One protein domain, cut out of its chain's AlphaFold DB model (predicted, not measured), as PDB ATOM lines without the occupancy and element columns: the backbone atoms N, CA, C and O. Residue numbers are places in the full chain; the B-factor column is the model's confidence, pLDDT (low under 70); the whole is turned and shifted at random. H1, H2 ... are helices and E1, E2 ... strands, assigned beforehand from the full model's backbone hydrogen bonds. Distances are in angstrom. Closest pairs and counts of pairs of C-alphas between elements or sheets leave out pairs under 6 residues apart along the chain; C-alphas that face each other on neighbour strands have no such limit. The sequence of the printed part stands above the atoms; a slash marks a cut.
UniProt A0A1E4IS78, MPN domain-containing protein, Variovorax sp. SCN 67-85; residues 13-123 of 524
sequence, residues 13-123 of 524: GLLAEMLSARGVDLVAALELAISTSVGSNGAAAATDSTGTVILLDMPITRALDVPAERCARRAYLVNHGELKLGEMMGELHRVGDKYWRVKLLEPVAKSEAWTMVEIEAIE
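This is residues 13 to 123 of the 524 residues of the protein "MPN domain-containing protein" of Variovorax sp. SCN 67-85 (UniProt A0A1E4IS78). A long two-stranded ribbon, the hairpin of E1 and E2, reaches from one end of the domain to a group of four helices, where the short strand E5 joins E2. Among the helices H3 packs on H2 and H4, H1 makes a corner with H2, and the small hairpin of E3 and E4 lies at the end away from the loop between E1 and E2. The 111 printed residues hold four named helices and five named strands in the order H1 H2 E1 E2 H3 E3 E4 H4 E5, of mixed class; both sheets, E1 - E2 - E5 and E3 - E4, are antiparallel. The whole is only just loose, close to compact, with a radius of gyration of the C-alphas of 16.0 A and spans of 51 by 31 by 26 A.

Find C-alpha 13 at (0.870, 63.158, -4.416); there H1, residues 13 to 20, begins. H2 follows at residues 26 to 37, 16.8 A long. Go to C-alpha 52 at (-2.298, 77.401, -7.383) for E1, residues 52 to 60, 25.1 A long; E2, residues 70 to 78, measures 26.1 A. Next come H3 at 82 to 89, E3 at 93 to 95, E4 at 98 to 100 and H4 at 113 to 116. E5, residues 119 to 122, ends at C-alpha 122, (-10.032, 71.817, -14.462).

Look first at the hairpin E1 and E2, antiparallel at 160 degrees, with N 56 and O 74 2.8 A apart, within hydrogen-bond range. On E2's other side E5 is antiparallel at 139 degrees, with N 77 and O 120 at 2.8 A. H3 only grazes this sheet, with its residues 82 to 85. H3 touches H2, opposite ways at a steep tilt of 49 degrees, closest at C-alphas 34 and 86, 6.0 A. H3 also touches H4, with C-alphas 88 and 114 closest at 5.2 A. H1 touches H2, about perpendicular at 74 degrees, with C-alphas 16 and 26 closest at 5.5 A, and touches H4 at C-alphas 13 and 115, 3.8 A. In the hairpin E3 and E4, N 95 and O 98 are 2.8 A apart; the closest C-alphas of H3 and E3, 87 and 93, are 5.6 A apart. Every O i to N i+4 pair in H1, H2 and H3 is within hydrogen-bond range; H4 is too short for one.

The C-alphas farthest apart, Arg 62 and Gly 96, are 51.8 A from each other. The printed part has no cut; its long links are H2 to E1 and E4 to H4. Confidence is low at residues 103 to 110, under 70.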
ATOM      1  N   GLY A  13      -0.010  64.327  -4.498       94.69
ATOM      2  CA  GLY A  13       0.870  63.158  -4.416       94.69
ATOM      3  C   GLY A  13       0.586  62.140  -5.520       94.69
ATOM      4  O   GLY A  13       1.501  61.734  -6.233       94.69
ATOM      5  N   LEU A  14      -0.689  61.804  -5.734       94.50
ATOM      6  CA  LEU A  14      -1.095  60.879  -6.796       94.50
ATOM      7  C   LEU A  14      -0.822  61.454  -8.193       94.50
ATOM      8  O   LEU A  14      -0.422  60.715  -9.092       94.50
ATOM      9  N   LEU A  15      -0.968  62.771  -8.380       93.62
ATOM     10  CA  LEU A  15      -0.563  63.444  -9.618       93.62
ATOM     11  C   LEU A  15       0.952  63.334  -9.854       93.62
ATOM     12  O   LEU A  15       1.377  63.043 -10.974       93.62
ATOM     13  N   ALA A  16       1.766  63.532  -8.815       93.69
ATOM     14  CA  ALA A  16       3.218  63.401  -8.901       93.69
ATOM     15  C   ALA A  16       3.646  61.966  -9.246       93.69
ATOM     16  O   ALA A  16       4.476  61.779 -10.135       93.69
ATOM     17  N   GLU A  17       3.048  60.949  -8.619       93.75
ATOM     18  CA  GLU A  17       3.288  59.535  -8.948       93.75
ATOM     19  C   GLU A  17       2.911  59.218 -10.401       93.75
ATOM     20  O   GLU A  17       3.691  58.612 -11.144       93.75
ATOM     21  N   MET A  18       1.737  59.688 -10.832       91.06
ATOM     22  CA  MET A  18       1.224  59.508 -12.189       91.06
ATOM     23  C   MET A  18       2.145  60.128 -13.254       91.06
ATOM     24  O   MET A  18       2.310  59.563 -14.342       91.06
ATOM     25  N   LEU A  19       2.743  61.287 -12.971       90.81
ATOM     26  CA  LEU A  19       3.691  61.964 -13.860       90.81
ATOM     27  C   LEU A  19       5.094  61.344 -13.801       90.81
ATOM     28  O   LEU A  19       5.725  61.173 -14.848       90.81
ATOM     29  N   SER A  20       5.548  60.909 -12.625       92.31
ATOM     30  CA  SER A  20       6.837  60.231 -12.442       92.31
ATOM     31  C   SER A  20       6.904  58.916 -13.224       92.31
ATOM     32  O   SER A  20       7.898  58.646 -13.899       92.31
ATOM     33  N   ALA A  21       5.800  58.159 -13.272       87.81
ATOM     34  CA  ALA A  21       5.667  56.970 -14.121       87.81
ATOM     35  C   ALA A  21       5.866  57.255 -15.626       87.81
ATOM     36  O   ALA A  21       6.128  56.339 -16.405       87.81
ATOM     37  N   ARG A  22       5.755  58.524 -16.040       84.19
ATOM     38  CA  ARG A  22       5.965  59.017 -17.411       84.19
ATOM     39  C   ARG A  22       7.280  59.787 -17.574       84.19
ATOM     40  O   ARG A  22       7.491  60.408 -18.611       84.19
ATOM     41  N   GLY A  23       8.160  59.747 -16.571       87.50
ATOM     42  CA  GLY A  23       9.455  60.427 -16.584       87.50
ATOM     43  C   GLY A  23       9.389  61.931 -16.312       87.50
ATOM     44  O   GLY A  23      10.358  62.630 -16.601       87.50
ATOM     45  N   VAL A  24       8.275  62.442 -15.778       88.44
ATOM     46  CA  VAL A  24       8.109  63.857 -15.419       88.44
ATOM     47  C   VAL A  24       8.208  64.016 -13.901       88.44
ATOM     48  O   VAL A  24       7.391  63.474 -13.161       88.44
ATOM     49  N   ASP A  25       9.191  64.787 -13.437       92.88
ATOM     50  CA  ASP A  25       9.372  65.106 -12.016       92.88
ATOM     51  C   ASP A  25       8.603  66.386 -11.648       92.88
ATOM     52  O   ASP A  25       9.116  67.504 -11.744       92.88
ATOM     53  N   LEU A  26       7.332  66.216 -11.264       91.75
ATOM     54  CA  LEU A  26       6.474  67.330 -10.850       91.75
ATOM     55  C   LEU A  26       7.014  68.035  -9.600       91.75
ATOM     56  O   LEU A  26       6.914  69.256  -9.499       91.75
ATOM     57  N   VAL A  27       7.574  67.276  -8.656       91.31
ATOM     58  CA  VAL A  27       8.045  67.814  -7.376       91.31
ATOM     59  C   VAL A  27       9.197  68.774  -7.630       91.31
ATOM     60  O   VAL A  27       9.104  69.933  -7.241       91.31
ATOM     61  N   ALA A  28      10.215  68.355  -8.384       91.00
ATOM     62  CA  ALA A  28      11.333  69.225  -8.738       91.00
ATOM     63  C   ALA A  28      10.887  70.482  -9.509       91.00
ATOM     64  O   ALA A  28      11.430  71.568  -9.293       91.00
ATOM     65  N   ALA A  29       9.886  70.363 -10.390       91.56
ATOM     66  CA  ALA A  29       9.340  71.501 -11.129       91.56
ATOM     67  C   ALA A  29       8.628  72.513 -10.210       91.56
ATOM     68  O   ALA A  29       8.832  73.720 -10.354       91.56
ATOM     69  N   LEU A  30       7.831  72.031  -9.252       91.31
ATOM     70  CA  LEU A  30       7.161  72.868  -8.255       91.31
ATOM     71  C   LEU A  30       8.168  73.525  -7.305       91.31
ATOM     72  O   LEU A  30       8.092  74.733  -7.098       91.31
ATOM     73  N   GLU A  31       9.147  72.772  -6.793       89.69
ATOM     74  CA  GLU A  31      10.224  73.302  -5.943       89.69
ATOM     75  C   GLU A  31      10.968  74.442  -6.655       89.69
ATOM     76  O   GLU A  31      11.177  75.518  -6.090       89.69
ATOM     77  N   LEU A  32      11.301  74.258  -7.937       89.81
ATOM     78  CA  LEU A  32      11.953  75.288  -8.737       89.81
ATOM     79  C   LEU A  32      11.078  76.541  -8.899       89.81
ATOM     80  O   LEU A  32      11.578  77.652  -8.688       89.81
ATOM     81  N   ALA A  33       9.799  76.376  -9.250       89.44
ATOM     82  CA  ALA A  33       8.863  77.484  -9.449       89.44
ATOM     83  C   ALA A  33       8.679  78.306  -8.161       89.44
ATOM     84  O   ALA A  33       8.954  79.508  -8.154       89.44
ATOM     85  N   ILE A  34       8.368  77.626  -7.053       89.25
ATOM     86  CA  ILE A  34       8.182  78.205  -5.714       89.25
ATOM     87  C   ILE A  34       9.464  78.891  -5.228       89.25
ATOM     88  O   ILE A  34       9.445  79.974  -4.643       89.25
ATOM     89  N   SER A  35      10.626  78.288  -5.480       84.19
ATOM     90  CA  SER A  35      11.894  78.893  -5.074       84.19
ATOM     91  C   SER A  35      12.199  80.178  -5.856       84.19
ATOM     92  O   SER A  35      12.887  81.064  -5.341       84.19
ATOM     93  N   THR A  36      11.692  80.305  -7.083       86.19
ATOM     94  CA  THR A  36      11.907  81.476  -7.943       86.19
ATOM     95  C   THR A  36      10.967  82.629  -7.583       86.19
ATOM     96  O   THR A  36      11.355  83.788  -7.741       86.19
ATOM     97  N   SER A  37       9.777  82.348  -7.044       82.88
ATOM     98  CA  SER A  37       8.803  83.380  -6.656       82.88
ATOM     99  C   SER A  37       9.170  84.132  -5.371       82.88
ATOM    100  O   SER A  37       8.748  85.275  -5.183       82.88
ATOM    101  N   VAL A  38      10.021  83.559  -4.512       86.94
ATOM    102  CA  VAL A  38      10.475  84.198  -3.263       86.94
ATOM    103  C   VAL A  38      11.904  84.738  -3.387       86.94
ATOM    104  O   VAL A  38      12.889  83.996  -3.372       86.94
ATOM    105  N   GLY A  39      12.023  86.068  -3.450       83.31
ATOM    106  CA  GLY A  39      13.305  86.780  -3.456       83.31
ATOM    107  C   GLY A  39      14.008  86.836  -2.089       83.31
ATOM    108  O   GLY A  39      13.491  86.389  -1.066       83.31
ATOM    109  N   SER A  40      15.189  87.465  -2.043       82.19
ATOM    110  CA  SER A  40      16.024  87.573  -0.828       82.19
ATOM    111  C   SER A  40      15.372  88.325   0.341       82.19
ATOM    112  O   SER A  40      15.811  88.182   1.477       82.19
ATOM    113  N   ASN A  41      14.332  89.119   0.074       86.94
ATOM    114  CA  ASN A  41      13.614  89.917   1.076       86.94
ATOM    115  C   ASN A  41      12.416  89.179   1.711       86.94
ATOM    116  O   ASN A  41      11.677  89.782   2.502       86.94
ATOM    117  N   GLY A  42      12.219  87.905   1.348       88.06
ATOM    118  CA  GLY A  42      11.043  87.117   1.701       88.06
ATOM    119  C   GLY A  42       9.778  87.591   0.977       88.06
ATOM    120  O   GLY A  42       9.728  88.690   0.424       88.06
ATOM    121  N   ALA A  43       8.741  86.758   0.992       91.38
ATOM    122  CA  ALA A  43       7.422  87.077   0.447       91.38
ATOM    123  C   ALA A  43       6.423  87.268   1.593       91.38
ATOM    124  O   ALA A  43       6.430  86.496   2.549       91.38
ATOM    125  N   ALA A  44       5.577  88.296   1.535       92.88
ATOM    126  CA  ALA A  44       4.569  88.515   2.570       92.88
ATOM    127  C   ALA A  44       3.479  87.438   2.491       92.88
ATOM    128  O   ALA A  44       2.957  87.146   1.426       92.88
ATOM    129  N   ALA A  45       3.073  86.869   3.622       89.69
ATOM    130  CA  ALA A  45       2.012  85.867   3.658       89.69
ATOM    131  C   ALA A  45       0.667  86.427   3.161       89.69
ATOM    132  O   ALA A  45      -0.147  85.687   2.629       89.69
ATOM    133  N   ALA A  46       0.453  87.740   3.295       90.88
ATOM    134  CA  ALA A  46      -0.731  88.425   2.779       90.88
ATOM    135  C   ALA A  46      -0.770  88.535   1.242       90.88
ATOM    136  O   ALA A  46      -1.819  88.860   0.697       90.88
ATOM    137  N   THR A  47       0.352  88.303   0.551       90.88
ATOM    138  CA  THR A  47       0.404  88.289  -0.921       90.88
ATOM    139  C   THR A  47       0.231  86.888  -1.498       90.88
ATOM    140  O   THR A  47       0.313  86.737  -2.712       90.88
ATOM    141  N   ASP A  48       0.034  85.871  -0.653       92.81
ATOM    142  CA  ASP A  48      -0.229  84.512  -1.119       92.81
ATOM    143  C   ASP A  48      -1.587  84.449  -1.829       92.81
ATOM    144  O   ASP A  48      -2.566  85.065  -1.393       92.81
ATOM    145  N   SER A  49      -1.647  83.711  -2.934       90.50
ATOM    146  CA  SER A  49      -2.899  83.488  -3.650       90.50
ATOM    147  C   SER A  49      -3.813  82.545  -2.857       90.50
ATOM    148  O   SER A  49      -3.400  81.855  -1.929       90.50
ATOM    149  N   THR A  50      -5.094  82.484  -3.217       90.75
ATOM    150  CA  THR A  50      -6.029  81.524  -2.601       90.75
ATOM    151  C   THR A  50      -5.902  80.115  -3.180       90.75
ATOM    152  O   THR A  50      -6.457  79.176  -2.621       90.75
ATOM    153  N   GLY A  51      -5.187  79.963  -4.296       92.62
ATOM    154  CA  GLY A  51      -4.988  78.695  -4.985       92.62
ATOM    155  C   GLY A  51      -3.826  78.758  -5.971       92.62
ATOM    156  O   GLY A  51      -3.366  79.845  -6.341       92.62
ATOM    157  N   THR A  52      -3.375  77.586  -6.403       93.94
ATOM    158  CA  THR A  52      -2.298  77.401  -7.383       93.94
ATOM    159  C   THR A  52      -2.826  76.571  -8.541       93.94
ATOM    160  O   THR A  52      -3.447  75.536  -8.321       93.94
ATOM    161  N   VAL A  53      -2.582  77.002  -9.778       94.69
ATOM    162  CA  VAL A  53      -2.951  76.228 -10.971       94.69
ATOM    163  C   VAL A  53      -1.707  75.568 -11.542       94.69
ATOM    164  O   VAL A  53      -0.767  76.250 -11.948       94.69
ATOM    165  N   ILE A  54      -1.715  74.241 -11.610       93.31
ATOM    166  CA  ILE A  54      -0.680  73.456 -12.283       93.31
ATOM    167  C   ILE A  54      -1.161  73.200 -13.707       93.31
ATOM    168  O   ILE A  54      -2.090  72.421 -13.903       93.31
ATOM    169  N   LEU A  55      -0.544  73.850 -14.695       93.31
ATOM    170  CA  LEU A  55      -0.837  73.643 -16.114       93.31
ATOM    171  C   LEU A  55       0.164  72.655 -16.722       93.31
ATOM    172  O   LEU A  55       1.370  72.884 -16.692       93.31
ATOM    173  N   LEU A  56      -0.349  71.578 -17.309       89.44
ATOM    174  CA  LEU A  56       0.433  70.549 -17.982       89.44
ATOM    175  C   LEU A  56       0.229  70.639 -19.495       89.44
ATOM    176  O   LEU A  56      -0.882  70.431 -19.984       89.44
ATOM    177  N   ASP A  57       1.311  70.880 -20.231       88.44
ATOM    178  CA  ASP A  57       1.384  70.695 -21.680       88.44
ATOM    179  C   ASP A  57       1.897  69.279 -21.981       88.44
ATOM    180  O   ASP A  57       3.061  68.954 -21.749       88.44
ATOM    181  N   MET A  58       1.019  68.417 -22.488       85.38
ATOM    182  CA  MET A  58       1.313  67.016 -22.784       85.38
ATOM    183  C   MET A  58       1.422  66.807 -24.302       85.38
ATOM    184  O   MET A  58       0.398  66.644 -24.980       85.38
ATOM    185  N   PRO A  59       2.640  66.794 -24.871       84.38
ATOM    186  CA  PRO A  59       2.833  66.471 -26.277       84.38
ATOM    187  C   PRO A  59       2.406  65.025 -26.553       84.38
ATOM    188  O   PRO A  59       2.832  64.089 -25.883       84.38
ATOM    189  N   ILE A  60       1.567  64.834 -27.566       81.88
ATOM    190  CA  ILE A  60       1.087  63.525 -28.005       81.88
ATOM    191  C   ILE A  60       1.853  63.139 -29.266       81.88
ATOM    192  O   ILE A  60       1.700  63.770 -30.315       81.88
ATOM    193  N   THR A  61       2.659  62.086 -29.162       81.25
ATOM    194  CA  THR A  61       3.451  61.522 -30.260       81.25
ATOM    195  C   THR A  61       2.868  60.172 -30.697       81.25
ATOM    196  O   THR A  61       2.253  59.458 -29.903       81.25
ATOM    197  N   ARG A  62       3.031  59.803 -31.978       79.25
ATOM    198  CA  ARG A  62       2.638  58.465 -32.475       79.25
ATOM    199  C   ARG A  62       3.657  57.375 -32.154       79.25
ATOM    200  O   ARG A  62       3.298  56.202 -32.135       79.25
ATOM    201  N   ALA A  63       4.908  57.758 -31.941       78.94
ATOM    202  CA  ALA A  63       5.999  56.877 -31.562       78.94
ATOM    203  C   ALA A  63       7.051  57.673 -30.778       78.94
ATOM    204  O   ALA A  63       7.058  58.909 -30.810       78.94
ATOM    205  N   LEU A  64       7.932  56.953 -30.086       74.00
ATOM    206  CA  LEU A  64       9.152  57.525 -29.519       74.00
ATOM    207  C   LEU A  64       9.957  58.207 -30.642       74.00
ATOM    208  O   LEU A  64      10.010  57.696 -31.759       74.00
ATOM    209  N   ASP A  65      10.516  59.379 -30.345       75.69
ATOM    210  CA  ASP A  65      11.359  60.190 -31.242       75.69
ATOM    211  C   ASP A  65      10.682  60.785 -32.495       75.69
ATOM    212  O   ASP A  65      11.353  61.324 -33.376       75.69
ATOM    213  N   VAL A  66       9.347  60.759 -32.575       79.94
ATOM    214  CA  VAL A  66       8.579  61.481 -33.607       79.94
ATOM    215  C   VAL A  66       8.097  62.826 -33.046       79.94
ATOM    216  O   VAL A  66       7.665  62.868 -31.891       79.94
ATOM    217  N   PRO A  67       8.110  63.925 -33.832       79.25
ATOM    218  CA  PRO A  67       7.524  65.195 -33.410       79.25
ATOM    219  C   PRO A  67       6.077  65.036 -32.927       79.25
ATOM    220  O   PRO A  67       5.304  64.253 -33.484       79.25
ATOM    221  N   ALA A  68       5.706  65.787 -31.891       80.00
ATOM    222  CA  ALA A  68       4.352  65.765 -31.351       80.00
ATOM    223  C   ALA A  68       3.330  66.190 -32.414       80.00
ATOM    224  O   ALA A  68       3.477  67.233 -33.047       80.00
ATOM    225  N   GLU A  69       2.271  65.399 -32.589       79.19
ATOM    226  CA  GLU A  69       1.202  65.706 -33.549       79.19
ATOM    227  C   GLU A  69       0.212  66.727 -32.999       79.19
ATOM    228  O   GLU A  69      -0.406  67.485 -33.743       79.19
ATOM    229  N   ARG A  70       0.037  66.724 -31.676       79.88
ATOM    230  CA  ARG A  70      -0.801  67.665 -30.936       79.88
ATOM    231  C   ARG A  70      -0.279  67.804 -29.512       79.88
ATOM    232  O   ARG A  70       0.352  66.883 -29.004       79.88
ATOM    233  N   CYS A  71      -0.596  68.910 -28.852       81.38
ATOM    234  CA  CYS A  71      -0.407  69.062 -27.413       81.38
ATOM    235  C   CYS A  71      -1.775  68.977 -26.733       81.38
ATOM    236  O   CYS A  71      -2.681  69.734 -27.087       81.38
ATOM    237  N   ALA A  72      -1.950  68.045 -25.800       84.56
ATOM    238  CA  ALA A  72      -3.095  68.047 -24.900       84.56
ATOM    239  C   ALA A  72      -2.745  68.869 -23.661       84.56
ATOM    240  O   ALA A  72      -1.684  68.669 -23.079       84.56
ATOM    241  N   ARG A  73      -3.638  69.764 -23.239       89.12
ATOM    242  CA  ARG A  73      -3.474  70.501 -21.985       89.12
ATOM    243  C   ARG A  73      -4.398  69.946 -20.920       89.12
ATOM    244  O   ARG A  73      -5.561  69.670 -21.205       89.12
ATOM    245  N   ARG A  74      -3.881  69.805 -19.706       90.12
ATOM    246  CA  ARG A  74      -4.666  69.574 -18.487       90.12
ATOM    247  C   ARG A  74      -4.236  70.578 -17.440       90.12
ATOM    248  O   ARG A  74      -3.078  70.986 -17.438       90.12
ATOM    249  N   ALA A  75      -5.149  70.959 -16.564       94.31
ATOM    250  CA  ALA A  75      -4.801  71.771 -15.420       94.31
ATOM    251  C   ALA A  75      -5.420  71.206 -14.147       94.31
ATOM    252  O   ALA A  75      -6.472  70.572 -14.181       94.31
ATOM    253  N   TYR A  76      -4.735  71.448 -13.037       95.12
ATOM    254  CA  TYR A  76      -5.167  71.047 -11.708       95.12
ATOM    255  C   TYR A  76      -5.153  72.271 -10.797       95.12
ATOM    256  O   TYR A  76      -4.132  72.958 -10.699       95.12
ATOM    257  N   LEU A  77      -6.287  72.557 -10.160       95.69
ATOM    258  CA  LEU A  77      -6.399  73.578  -9.128       95.69
ATOM    259  C   LEU A  77      -6.021  72.962  -7.785       95.69
ATOM    260  O   LEU A  77      -6.635  72.003  -7.328       95.69
ATOM    261  N   VAL A  78      -5.018  73.547  -7.152       95.38
ATOM    262  CA  VAL A  78      -4.627  73.279  -5.776       95.38
ATOM    263  C   VAL A  78      -5.282  74.346  -4.905       95.38
ATOM    264  O   VAL A  78      -5.037  75.538  -5.110       95.38
ATOM    265  N   ASN A  79      -6.061  73.944  -3.899       89.81
ATOM    266  CA  ASN A  79      -6.776  74.856  -2.989       89.81
ATOM    267  C   ASN A  79      -5.864  75.528  -1.934       89.81
ATOM    268  O   ASN A  79      -6.283  75.871  -0.827       89.81
ATOM    269  N   HIS A  80      -4.595  75.726  -2.290       93.06
ATOM    270  CA  HIS A  80      -3.589  76.443  -1.521       93.06
ATOM    271  C   HIS A  80      -2.798  77.371  -2.439       93.06
ATOM    272  O   HIS A  80      -2.443  76.998  -3.561       93.06
ATOM    273  N   GLY A  81      -2.516  78.577  -1.947       92.25
ATOM    274  CA  GLY A  81      -1.598  79.497  -2.601       92.25
ATOM    275  C   GLY A  81      -0.190  78.930  -2.727       92.25
ATOM    276  O   GLY A  81       0.189  77.991  -2.019       92.25
ATOM    277  N   GLU A  82       0.577  79.501  -3.647       93.00
ATOM    278  CA  GLU A  82       1.919  79.035  -3.993       93.00
ATOM    279  C   GLU A  82       2.857  79.034  -2.773       93.00
ATOM    280  O   GLU A  82       3.630  78.093  -2.578       93.00
ATOM    281  N   LEU A  83       2.762  80.050  -1.904       93.25
ATOM    282  CA  LEU A  83       3.642  80.166  -0.739       93.25
ATOM    283  C   LEU A  83       3.280  79.137   0.330       93.25
ATOM    284  O   LEU A  83       4.163  78.490   0.900       93.25
ATOM    285  N   LYS A  84       1.979  78.951   0.585       92.81
ATOM    286  CA  LYS A  84       1.493  77.913   1.494       92.81
ATOM    287  C   LYS A  84       1.854  76.517   0.995       92.81
ATOM    288  O   LYS A  84       2.270  75.683   1.799       92.81
ATOM    289  N   LEU A  85       1.739  76.271  -0.308       93.12
ATOM    290  CA  LEU A  85       2.159  75.013  -0.919       93.12
ATOM    291  C   LEU A  85       3.666  74.786  -0.724       93.12
ATOM    292  O   LEU A  85       4.065  73.706  -0.295       93.12
ATOM    293  N   GLY A  86       4.489  75.818  -0.925       91.75
ATOM    294  CA  GLY A  86       5.928  75.773  -0.656       91.75
ATOM    295  C   GLY A  86       6.280  75.432   0.789       91.75
ATOM    296  O   GLY A  86       7.206  74.660   1.029       91.75
ATOM    297  N   GLU A  87       5.524  75.945   1.759       91.19
ATOM    298  CA  GLU A  87       5.665  75.554   3.168       91.19
ATOM    299  C   GLU A  87       5.309  74.081   3.394       91.19
ATOM    300  O   GLU A  87       6.035  73.368   4.084       91.19
ATOM    301  N   MET A  88       4.226  73.598   2.783       90.62
ATOM    302  CA  MET A  88       3.804  72.197   2.895       90.62
ATOM    303  C   MET A  88       4.786  71.224   2.235       90.62
ATOM    304  O   MET A  88       4.911  70.089   2.699       90.62
ATOM    305  N   MET A  89       5.495  71.664   1.192       89.38
ATOM    306  CA  MET A  89       6.587  70.926   0.548       89.38
ATOM    307  C   MET A  89       7.906  71.005   1.333       89.38
ATOM    308  O   MET A  89       8.783  70.166   1.151       89.38
ATOM    309  N   GLY A  90       8.033  71.962   2.258       87.94
ATOM    310  CA  GLY A  90       9.257  72.205   3.025       87.94
ATOM    311  C   GLY A  90      10.297  73.066   2.298       87.94
ATOM    312  O   GLY A  90      11.423  73.171   2.774       87.94
ATOM    313  N   GLU A  91       9.929  73.696   1.181       87.75
ATOM    314  CA  GLU A  91      10.790  74.616   0.420       87.75
ATOM    315  C   GLU A  91      10.802  76.035   0.996       87.75
ATOM    316  O   GLU A  91      11.789  76.770   0.890       87.75
ATOM    317  N   LEU A  92       9.689  76.436   1.612       89.75
ATOM    318  CA  LEU A  92       9.534  77.733   2.257       89.75
ATOM    319  C   LEU A  92       9.280  77.561   3.749       89.75
ATOM    320  O   LEU A  92       8.614  76.633   4.193       89.75
ATOM    321  N   HIS A  93       9.760  78.516   4.534       89.88
ATOM    322  CA  HIS A  93       9.493  78.560   5.964       89.88
ATOM    323  C   HIS A  93       8.840  79.880   6.326       89.88
ATOM    324  O   HIS A  93       9.365  80.959   6.025       89.88
ATOM    325  N   ARG A  94       7.694  79.800   6.997       89.69
ATOM    326  CA  ARG A  94       7.021  80.980   7.514       89.69
ATOM    327  C   ARG A  94       7.708  81.467   8.787       89.69
ATOM    328  O   ARG A  94       7.781  80.752   9.783       89.69
ATOM    329  N   VAL A  95       8.167  82.714   8.773       89.44
ATOM    330  CA  VAL A  95       8.710  83.420   9.939       89.44
ATOM    331  C   VAL A  95       7.934  84.722  10.094       89.44
ATOM    332  O   VAL A  95       8.089  85.657   9.308       89.44
ATOM    333  N   GLY A  96       7.057  84.762  11.101       89.62
ATOM    334  CA  GLY A  96       6.122  85.866  11.303       89.62
ATOM    335  C   GLY A  96       5.077  85.951  10.186       89.62
ATOM    336  O   GLY A  96       4.316  85.010   9.937       89.62
ATOM    337  N   ASP A  97       5.031  87.102   9.525       90.94
ATOM    338  CA  ASP A  97       4.126  87.422   8.422       90.94
ATOM    339  C   ASP A  97       4.755  87.197   7.041       90.94
ATOM    340  O   ASP A  97       4.170  87.600   6.039       90.94
ATOM    341  N   LYS A  98       5.927  86.555   6.964       92.88
ATOM    342  CA  LYS A  98       6.646  86.318   5.709       92.88
ATOM    343  C   LYS A  98       7.078  84.869   5.532       92.88
ATOM    344  O   LYS A  98       7.397  84.184   6.502       92.88
ATOM    345  N   TYR A  99       7.147  84.440   4.280       91.50
ATOM    346  CA  TYR A  99       7.777  83.202   3.842       91.50
ATOM    347  C   TYR A  99       9.204  83.473   3.373       91.50
ATOM    348  O   TYR A  99       9.473  84.453   2.672       91.50
ATOM    349  N   TRP A 100      10.116  82.585   3.759       89.94
ATOM    350  CA  TRP A 100      11.540  82.694   3.479       89.94
ATOM    351  C   TRP A 100      12.081  81.404   2.884       89.94
ATOM    352  O   TRP A 100      11.681  80.309   3.279       89.94
ATOM    353  N   ARG A 101      13.071  81.551   2.002       86.31
ATOM    354  CA  ARG A 101      13.940  80.451   1.583       86.31
ATOM    355  C   ARG A 101      15.022  80.272   2.639       86.31
ATOM    356  O   ARG A 101      15.872  81.148   2.795       86.31
ATOM    357  N   VAL A 102      15.003  79.160   3.363       75.12
ATOM    358  CA  VAL A 102      16.012  78.876   4.391       75.12
ATOM    359  C   VAL A 102      16.884  77.727   3.908       75.12
ATOM    360  O   VAL A 102      16.402  76.627   3.671       75.12
ATOM    361  N   LYS A 103      18.192  77.969   3.771       68.12
ATOM    362  CA  LYS A 103      19.158  76.878   3.607       68.12
ATOM    363  C   LYS A 103      19.447  76.292   4.984       68.12
ATOM    364  O   LYS A 103      20.175  76.898   5.769       68.12
ATOM    365  N   LEU A 104      18.852  75.143   5.280       65.50
ATOM    366  CA  LEU A 104      19.148  74.382   6.490       65.50
ATOM    367  C   LEU A 104      20.563  73.782   6.397       65.50
ATOM    368  O   LEU A 104      20.990  73.332   5.336       65.50
ATOM    369  N   LEU A 105      21.302  73.825   7.508       58.62
ATOM    370  CA  LEU A 105      22.685  73.330   7.612       58.62
ATOM    371  C   LEU A 105      22.769  71.792   7.650       58.62
ATOM    372  O   LEU A 105      23.832  71.237   7.387       58.62
ATOM    373  N   GLU A 106      21.655  71.116   7.935       58.25
ATOM    374  CA  GLU A 106      21.521  69.658   7.940       58.25
ATOM    375  C   GLU A 106      20.331  69.244   7.056       58.25
ATOM    376  O   GLU A 106      19.335  69.976   7.006       58.25
ATOM    377  N   PRO A 107      20.401  68.096   6.353       57.44
ATOM    378  CA  PRO A 107      19.281  67.598   5.569       57.44
ATOM    379  C   PRO A 107      18.141  67.188   6.505       57.44
ATOM    380  O   PRO A 107      18.188  66.145   7.153       57.44
ATOM    381  N   VAL A 108      17.115  68.031   6.584       61.03
ATOM    382  CA  VAL A 108      15.847  67.696   7.235       61.03
ATOM    383  C   VAL A 108      15.051  66.800   6.284       61.03
ATOM    384  O   VAL A 108      15.108  66.984   5.066       61.03
ATOM    385  N   ALA A 109      14.327  65.813   6.821       63.22
ATOM    386  CA  ALA A 109      13.415  65.005   6.015       63.22
ATOM    387  C   ALA A 109      12.416  65.929   5.298       63.22
ATOM    388  O   ALA A 109      11.778  66.762   5.948       63.22
ATOM    389  N   LYS A 110      12.309  65.808   3.966       67.81
ATOM    390  CA  LYS A 110      11.339  66.584   3.184       67.81
ATOM    391  C   LYS A 110       9.929  66.287   3.700       67.81
ATOM    392  O   LYS A 110       9.613  65.146   4.029       67.81
ATOM    393  N   SER A 111       9.105  67.324   3.807       78.44
ATOM    394  CA  SER A 111       7.721  67.182   4.260       78.44
ATOM    395  C   SER A 111       6.925  66.355   3.251       78.44
ATOM    396  O   SER A 111       7.015  66.594   2.051       78.44
ATOM    397  N   GLU A 112       6.113  65.413   3.731       84.19
ATOM    398  CA  GLU A 112       5.158  64.657   2.905       84.19
ATOM    399  C   GLU A 112       3.735  65.233   2.989       84.19
ATOM    400  O   GLU A 112       2.820  64.721   2.350       84.19
ATOM    401  N   ALA A 113       3.521  66.320   3.742       86.12
ATOM    402  CA  ALA A 113       2.191  66.900   3.957       86.12
ATOM    403  C   ALA A 113       1.507  67.349   2.653       86.12
ATOM    404  O   ALA A 113       0.282  67.337   2.559       86.12
ATOM    405  N   TRP A 114       2.293  67.714   1.638       91.88
ATOM    406  CA  TRP A 114       1.793  68.106   0.321       91.88
ATOM    407  C   TRP A 114       1.161  66.943  -0.466       91.88
ATOM    408  O   TRP A 114       0.336  67.185  -1.341       91.88
ATOM    409  N   THR A 115       1.499  65.683  -0.163       93.56
ATOM    410  CA  THR A 115       1.013  64.510  -0.920       93.56
ATOM    411  C   THR A 115      -0.497  64.297  -0.783       93.56
ATOM    412  O   THR A 115      -1.144  63.820  -1.717       93.56
ATOM    413  N   MET A 116      -1.058  64.702   0.359       94.19
ATOM    414  CA  MET A 116      -2.486  64.621   0.686       94.19
ATOM    415  C   MET A 116      -3.266  65.881   0.298       94.19
ATOM    416  O   MET A 116      -4.457  65.965   0.580       94.19
ATOM    417  N   VAL A 117      -2.616  66.874  -0.317       94.25
ATOM    418  CA  VAL A 117      -3.301  68.086  -0.774       94.25
ATOM    419  C   VAL A 117      -4.268  67.716  -1.888       94.25
ATOM    420  O   VAL A 117      -3.847  67.189  -2.919       94.25
ATOM    421  N   GLU A 118      -5.549  67.997  -1.667       93.94
ATOM    422  CA  GLU A 118      -6.601  67.782  -2.654       93.94
ATOM    423  C   GLU A 118      -6.408  68.702  -3.861       93.94
ATOM    424  O   GLU A 118      -6.045  69.878  -3.727       93.94
ATOM    425  N   ILE A 119      -6.652  68.144  -5.043       95.25
ATOM    426  CA  ILE A 119      -6.603  68.867  -6.309       95.25
ATOM    427  C   ILE A 119      -7.876  68.624  -7.107       95.25
ATOM    428  O   ILE A 119      -8.456  67.539  -7.082       95.25
ATOM    429  N   GLU A 120      -8.285  69.635  -7.859       94.50
ATOM    430  CA  GLU A 120      -9.435  69.562  -8.752       94.50
ATOM    431  C   GLU A 120      -8.953  69.639 -10.198       94.50
ATOM    432  O   GLU A 120      -8.264  70.585 -10.585       94.50
ATOM    433  N   ALA A 121      -9.300  68.642 -11.014       92.44
ATOM    434  CA  ALA A 121      -9.047  68.709 -12.446       92.44
ATOM    435  C   ALA A 121      -9.942  69.787 -13.070       92.44
ATOM    436  O   ALA A 121     -11.165  69.752 -12.930       92.44
ATOM    437  N   ILE A 122      -9.329  70.734 -13.776       91.81
ATOM    438  CA  ILE A 122     -10.032  71.817 -14.462       91.81
ATOM    439  C   ILE A 122      -9.777  71.750 -15.969       91.81
ATOM    440  O   ILE A 122      -8.697  71.377 -16.439       91.81
ATOM    441  N   GLU A 123     -10.794  72.122 -16.745       88.50
ATOM    442  CA  GLU A 123     -10.692  72.170 -18.200       88.50
ATOM    443  C   GLU A 123      -9.855  73.375 -18.648       88.50
ATOM    444  O   GLU A 123     -10.069  74.508 -18.214       88.50
TER     445      GLU A 123